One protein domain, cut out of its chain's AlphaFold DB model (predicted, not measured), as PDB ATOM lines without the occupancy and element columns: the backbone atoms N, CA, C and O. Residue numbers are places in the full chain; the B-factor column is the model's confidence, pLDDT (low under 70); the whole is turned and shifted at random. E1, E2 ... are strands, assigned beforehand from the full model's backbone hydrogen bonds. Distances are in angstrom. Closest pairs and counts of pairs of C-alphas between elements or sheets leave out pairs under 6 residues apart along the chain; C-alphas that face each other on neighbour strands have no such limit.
ATOM      1  N   SER A  51      54.882  34.781  25.151       90.38
ATOM      2  CA  SER A  51      55.113  35.986  24.350       90.38
ATOM      3  C   SER A  51      54.866  35.778  22.852       90.38
ATOM      4  O   SER A  51      54.619  36.751  22.147       90.38
ATOM      5  N   LEU A  52      54.896  34.533  22.360       90.94
ATOM      6  CA  LEU A  52      54.578  34.209  20.966       90.94
ATOM      7  C   LEU A  52      53.082  34.285  20.664       90.94
ATOM      8  O   LEU A  52      52.714  34.452  19.507       90.94
ATOM      9  N   TYR A  53      52.222  34.131  21.671       91.81
ATOM     10  CA  TYR A  53      50.772  34.077  21.478       91.81
ATOM     11  C   TYR A  53      50.045  35.273  22.057       91.81
ATOM     12  O   TYR A  53      49.001  35.637  21.523       91.81
ATOM     13  N   VAL A  54      50.566  35.878  23.123       92.38
ATOM     14  CA  VAL A  54      49.965  37.055  23.753       92.38
ATOM     15  C   VAL A  54      49.662  38.121  22.692       92.38
ATOM     16  O   VAL A  54      50.491  38.434  21.843       92.38
ATOM     17  N   ASN A  55      48.444  38.664  22.733       93.00
ATOM     18  CA  ASN A  55      47.875  39.615  21.771       93.00
ATOM     19  C   ASN A  55      47.617  39.096  20.344       93.00
ATOM     20  O   ASN A  55      47.031  39.837  19.541       93.00
ATOM     21  N   LEU A  56      47.967  37.850  20.005       94.44
ATOM     22  CA  LEU A  56      47.551  37.252  18.736       94.44
ATOM     23  C   LEU A  56      46.044  37.007  18.717       94.44
ATOM     24  O   LEU A  56      45.429  36.740  19.750       94.44
ATOM     25  N   ARG A  57      45.454  37.068  17.519       94.06
ATOM     26  CA  ARG A  57      44.036  36.761  17.322       94.06
ATOM     27  C   ARG A  57      43.743  35.300  17.648       94.06
ATOM     28  O   ARG A  57      44.515  34.401  17.322       94.06
ATOM     29  N   CYS A  58      42.580  35.086  18.233       93.50
ATOM     30  CA  CYS A  58      42.000  33.776  18.464       93.50
ATOM     31  C   CYS A  58      40.538  33.789  18.004       93.50
ATOM     32  O   CYS A  58      39.937  34.851  17.845       93.50
ATOM     33  N   THR A  59      39.986  32.616  17.709       91.81
ATOM     34  CA  THR A  59      38.642  32.481  17.118       91.81
ATOM     35  C   THR A  59      37.613  31.944  18.099       91.81
ATOM     36  O   THR A  59      36.422  32.159  17.906       91.81
ATOM     37  N   THR A  60      38.068  31.252  19.143       92.50
ATOM     38  CA  THR A  60      37.206  30.522  20.071       92.50
ATOM     39  C   THR A  60      37.223  31.214  21.433       92.50
ATOM     40  O   THR A  60      38.171  30.996  22.191       92.50
ATOM     41  N   PRO A  61      36.230  32.061  21.759       92.81
ATOM     42  CA  PRO A  61      36.192  32.758  23.041       92.81
ATOM     43  C   PRO A  61      36.158  31.767  24.206       92.81
ATOM     44  O   PRO A  61      35.467  30.754  24.149       92.81
ATOM     45  N   GLY A  62      36.919  32.062  25.258       91.94
ATOM     46  CA  GLY A  62      37.054  31.203  26.433       91.94
ATOM     47  C   GLY A  62      37.971  29.993  26.241       91.94
ATOM     48  O   GLY A  62      38.211  29.275  27.206       91.94
ATOM     49  N   ALA A  63      38.520  29.762  25.042       94.31
ATOM     50  CA  ALA A  63      39.544  28.738  24.864       94.31
ATOM     51  C   ALA A  63      40.790  29.083  25.685       94.31
ATOM     52  O   ALA A  63      41.185  30.249  25.746       94.31
ATOM     53  N   THR A  64      41.427  28.069  26.260       93.00
ATOM     54  CA  THR A  64      42.697  28.204  26.971       93.00
ATOM     55  C   THR A  64      43.841  27.602  26.162       93.00
ATOM     56  O   THR A  64      43.640  26.743  25.297       93.00
ATOM     57  N   LYS A  65      45.056  28.092  26.397       89.94
ATOM     58  CA  LYS A  65      46.282  27.564  25.803       89.94
ATOM     59  C   LYS A  65      47.419  27.638  26.809       89.94
ATOM     60  O   LYS A  65      47.756  28.728  27.261       89.94
ATOM     61  N   GLU A  66      48.053  26.501  27.053       91.50
ATOM     62  CA  GLU A  66      49.260  26.407  27.870       91.50
ATOM     63  C   GLU A  66      50.477  26.955  27.120       91.50
ATOM     64  O   GLU A  66      50.656  26.731  25.917       91.50
ATOM     65  N   CYS A  67      51.330  27.676  27.833       90.94
ATOM     66  CA  CYS A  67      52.560  28.243  27.314       90.94
ATOM     67  C   CYS A  67      53.601  28.403  28.425       90.94
ATOM     68  O   CYS A  67      53.301  28.373  29.613       90.94
ATOM     69  N   CYS A  68      54.857  28.587  28.034       90.75
ATOM     70  CA  CYS A  68      55.932  28.844  28.980       90.75
ATOM     71  C   CYS A  68      56.097  30.347  29.218       90.75
ATOM     72  O   CYS A  68      56.369  31.107  28.280       90.75
ATOM     73  N   ASN A  69      56.005  30.792  30.470       88.25
ATOM     74  CA  ASN A  69      56.472  32.118  30.843       88.25
ATOM     75  C   ASN A  69      57.997  32.082  30.981       88.25
ATOM     76  O   ASN A  69      58.535  31.632  31.988       88.25
ATOM     77  N   THR A  70      58.702  32.586  29.971       83.56
ATOM     78  CA  THR A  70      60.172  32.567  29.928       83.56
ATOM     79  C   THR A  70      60.832  33.440  30.996       83.56
ATOM     80  O   THR A  70      62.005  33.235  31.283       83.56
ATOM     81  N   THR A  71      60.110  34.396  31.591       85.38
ATOM     82  CA  THR A  71      60.632  35.257  32.666       85.38
ATOM     83  C   THR A  71      60.672  34.516  33.997       85.38
ATOM     84  O   THR A  71      61.681  34.553  34.695       85.38
ATOM     85  N   SER A  72      59.585  33.823  34.338       84.19
ATOM     86  CA  SER A  72      59.465  33.083  35.601       84.19
ATOM     87  C   SER A  72      59.861  31.608  35.473       84.19
ATOM     88  O   SER A  72      59.948  30.916  36.480       84.19
ATOM     89  N   GLN A  73      60.104  31.126  34.247       84.19
ATOM     90  CA  GLN A  73      60.318  29.714  33.897       84.19
ATOM     91  C   GLN A  73      59.200  28.782  34.387       84.19
ATOM     92  O   GLN A  73      59.431  27.605  34.662       84.19
ATOM     93  N   THR A  74      57.978  29.305  34.455       86.31
ATOM     94  CA  THR A  74      56.786  28.565  34.871       86.31
ATOM     95  C   THR A  74      55.812  28.403  33.716       86.31
ATOM     96  O   THR A  74      55.658  29.303  32.884       86.31
ATOM     97  N   THR A  75      55.107  27.278  33.686       87.69
ATOM     98  CA  THR A  75      53.911  27.102  32.868       87.69
ATOM     99  C   THR A  75      52.898  28.183  33.232       87.69
ATOM    100  O   THR A  75      52.706  28.520  34.401       87.69
ATOM    101  N   ASN A  76      52.314  28.785  32.207       89.88
ATOM    102  CA  ASN A  76      51.274  29.787  32.306       89.88
ATOM    103  C   ASN A  76      50.214  29.490  31.245       89.88
ATOM    104  O   ASN A  76      50.477  28.805  30.255       89.88
ATOM    105  N   SER A  77      49.035  30.057  31.424       90.06
ATOM    106  CA  SER A  77      47.892  29.777  30.575       90.06
ATOM    107  C   SER A  77      47.374  31.081  29.979       90.06
ATOM    108  O   SER A  77      47.266  32.116  30.637       90.06
ATOM    109  N   LEU A  78      47.071  31.053  28.685       93.12
ATOM    110  CA  LEU A  78      46.431  32.161  27.989       93.12
ATOM    111  C   LEU A  78      44.965  31.842  27.780       93.12
ATOM    112  O   LEU A  78      44.627  30.728  27.389       93.12
ATOM    113  N   ILE A  79      44.106  32.838  27.951       95.06
ATOM    114  CA  ILE A  79      42.690  32.760  27.617       95.06
ATOM    115  C   ILE A  79      42.415  33.560  26.350       95.06
ATOM    116  O   ILE A  79      42.898  34.679  26.170       95.06
ATOM    117  N   CYS A  80      41.624  32.988  25.453       95.38
ATOM    118  CA  CYS A  80      41.089  33.702  24.312       95.38
ATOM    119  C   CYS A  80      39.941  34.593  24.784       95.38
ATOM    120  O   CYS A  80      38.828  34.124  25.026       95.38
ATOM    121  N   SER A  81      40.208  35.885  24.930       95.00
ATOM    122  CA  SER A  81      39.234  36.849  25.429       95.00
ATOM    123  C   SER A  81      39.261  38.138  24.611       95.00
ATOM    124  O   SER A  81      40.173  38.406  23.829       95.00
ATOM    125  N   GLY A  82      38.185  38.906  24.710       91.75
ATOM    126  CA  GLY A  82      37.927  40.074  23.884       91.75
ATOM    127  C   GLY A  82      36.440  40.227  23.606       91.75
ATOM    128  O   GLY A  82      35.591  39.685  24.310       91.75
ATOM    129  N   SER A  83      36.117  40.977  22.562       89.12
ATOM    130  CA  SER A  83      34.733  41.290  22.210       89.12
ATOM    131  C   SER A  83      34.525  41.124  20.715       89.12
ATOM    132  O   SER A  83      35.460  41.319  19.940       89.12
ATOM    133  N   ALA A  84      33.291  40.845  20.294       85.50
ATOM    134  CA  ALA A  84      32.954  40.711  18.876       85.50
ATOM    135  C   ALA A  84      33.341  41.956  18.052       85.50
ATOM    136  O   ALA A  84      33.778  41.827  16.913       85.50
ATOM    137  N   SER A  85      33.264  43.149  18.651       88.06
ATOM    138  CA  SER A  85      33.607  44.418  17.996       88.06
ATOM    139  C   SER A  85      35.111  44.626  17.782       88.06
ATOM    140  O   SER A  85      35.511  45.254  16.807       88.06
ATOM    141  N   SER A  86      35.950  44.101  18.678       88.19
ATOM    142  CA  SER A  86      37.413  44.305  18.661       88.19
ATOM    143  C   SER A  86      38.187  43.066  18.186       88.19
ATOM    144  O   SER A  86      39.385  43.140  17.897       88.19
ATOM    145  N   GLY A  87      37.499  41.926  18.093       91.88
ATOM    146  CA  GLY A  87      38.075  40.599  17.915       91.88
ATOM    147  C   GLY A  87      38.577  39.996  19.228       91.88
ATOM    148  O   GLY A  87      38.880  40.702  20.193       91.88
ATOM    149  N   TYR A  88      38.686  38.669  19.253       94.94
ATOM    150  CA  TYR A  88      39.259  37.935  20.378       94.94
ATOM    151  C   TYR A  88      40.773  37.795  20.224       94.94
ATOM    152  O   TYR A  88      41.295  37.642  19.111       94.94
ATOM    153  N   ARG A  89      41.486  37.857  21.349       95.44
ATOM    154  CA  ARG A  89      42.942  37.725  21.423       95.44
ATOM    155  C   ARG A  89      43.351  36.858  22.606       95.44
ATOM    156  O   ARG A  89      42.624  36.752  23.586       95.44
ATOM    157  N   TRP A  90      44.526  36.250  22.515       95.12
ATOM    158  CA  TRP A  90      45.117  35.538  23.642       95.12
ATOM    159  C   TRP A  90      45.643  36.532  24.681       95.12
ATOM    160  O   TRP A  90      46.493  37.370  24.367       95.12
ATOM    161  N   LEU A  91      45.148  36.429  25.910       92.56
ATOM    162  CA  LEU A  91      45.533  37.243  27.063       92.56
ATOM    163  C   LEU A  91      46.048  36.329  28.178       92.56
ATOM    164  O   LEU A  91      45.591  35.196  28.283       92.56
ATOM    165  N   ASN A  92      46.975  36.809  29.007       89.19
ATOM    166  CA  ASN A  92      47.331  36.098  30.242       89.19
ATOM    167  C   ASN A  92      46.136  36.144  31.204       89.19
ATOM    168  O   ASN A  92      45.489  37.195  31.281       89.19
ATOM    169  N   TYR A  93      45.854  35.044  31.904       80.94
ATOM    170  CA  TYR A  93      44.804  34.978  32.925       80.94
ATOM    171  C   TYR A  93      45.331  34.456  34.257       80.94
ATOM    172  O   TYR A  93      46.384  33.785  34.244       80.94
TER     173      TYR A  93
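AT A GLANCE: This is residues 51 to 93 of the 93 residues of an uncharacterized protein of Corallococcus interemptor (UniProt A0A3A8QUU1). A long strand, E2, forms the middle of a narrow three-stranded ribbon, with E1 paired along its first part and E3 along its last part, on opposite sides. The two hairpin turns make the two ends of a rod, and the unnamed stretch of residues 51 to 63 folds back over to E3, where residues 57 to 58 pair with it. The printed part has 43 residues with no named helix and three named strands, E1, E2 and E3, in an all-strand, all-antiparallel sheet of order E1 - E2 - E3. It is compact, with a radius of gyration of the C-alphas of 10.5 A, and spans 34 by 14 by 12 A.

IN THESE COORDINATES: E2, residues 74 to 83, is the longest strand at 28.4 A and begins at C-alpha 74 (56.786, 28.565, 34.871). E1, residues 64 to 69, measures 14.8 A from C-alpha 64 (42.697, 28.204, 26.971). E3, residues 87 to 92, measures 16.1 A and ends at C-alpha 92 (47.331, 36.098, 30.242).

HOW THE PARTS SIT: The strands form a meander, each the antiparallel neighbour of the one before. E2 is the inner strand; E1 and E3 are edge strands. E1 and E2 are a hairpin, their directions at 136 degrees; C-alphas 66 and 77 face each other at 4.5 A, and N 67 and O 76 are within hydrogen-bond range at 2.8 A. E2 and E3 are a hairpin at 156 degrees; C-alphas 82 and 88 face each other at 4.3 A, and N 79 and O 91 are within hydrogen-bond range at 2.8 A. Residues 57 to 58 pair antiparallel with residues 88 to 89 of E3.

THE WHOLE: The C-alphas farthest apart, those of Gln 73 and Ser 85, are 34.4 A apart. Both links are tight, and the printed part has no cut. The mean pLDDT of the printed part is 90.7, and no printed residue is under 70.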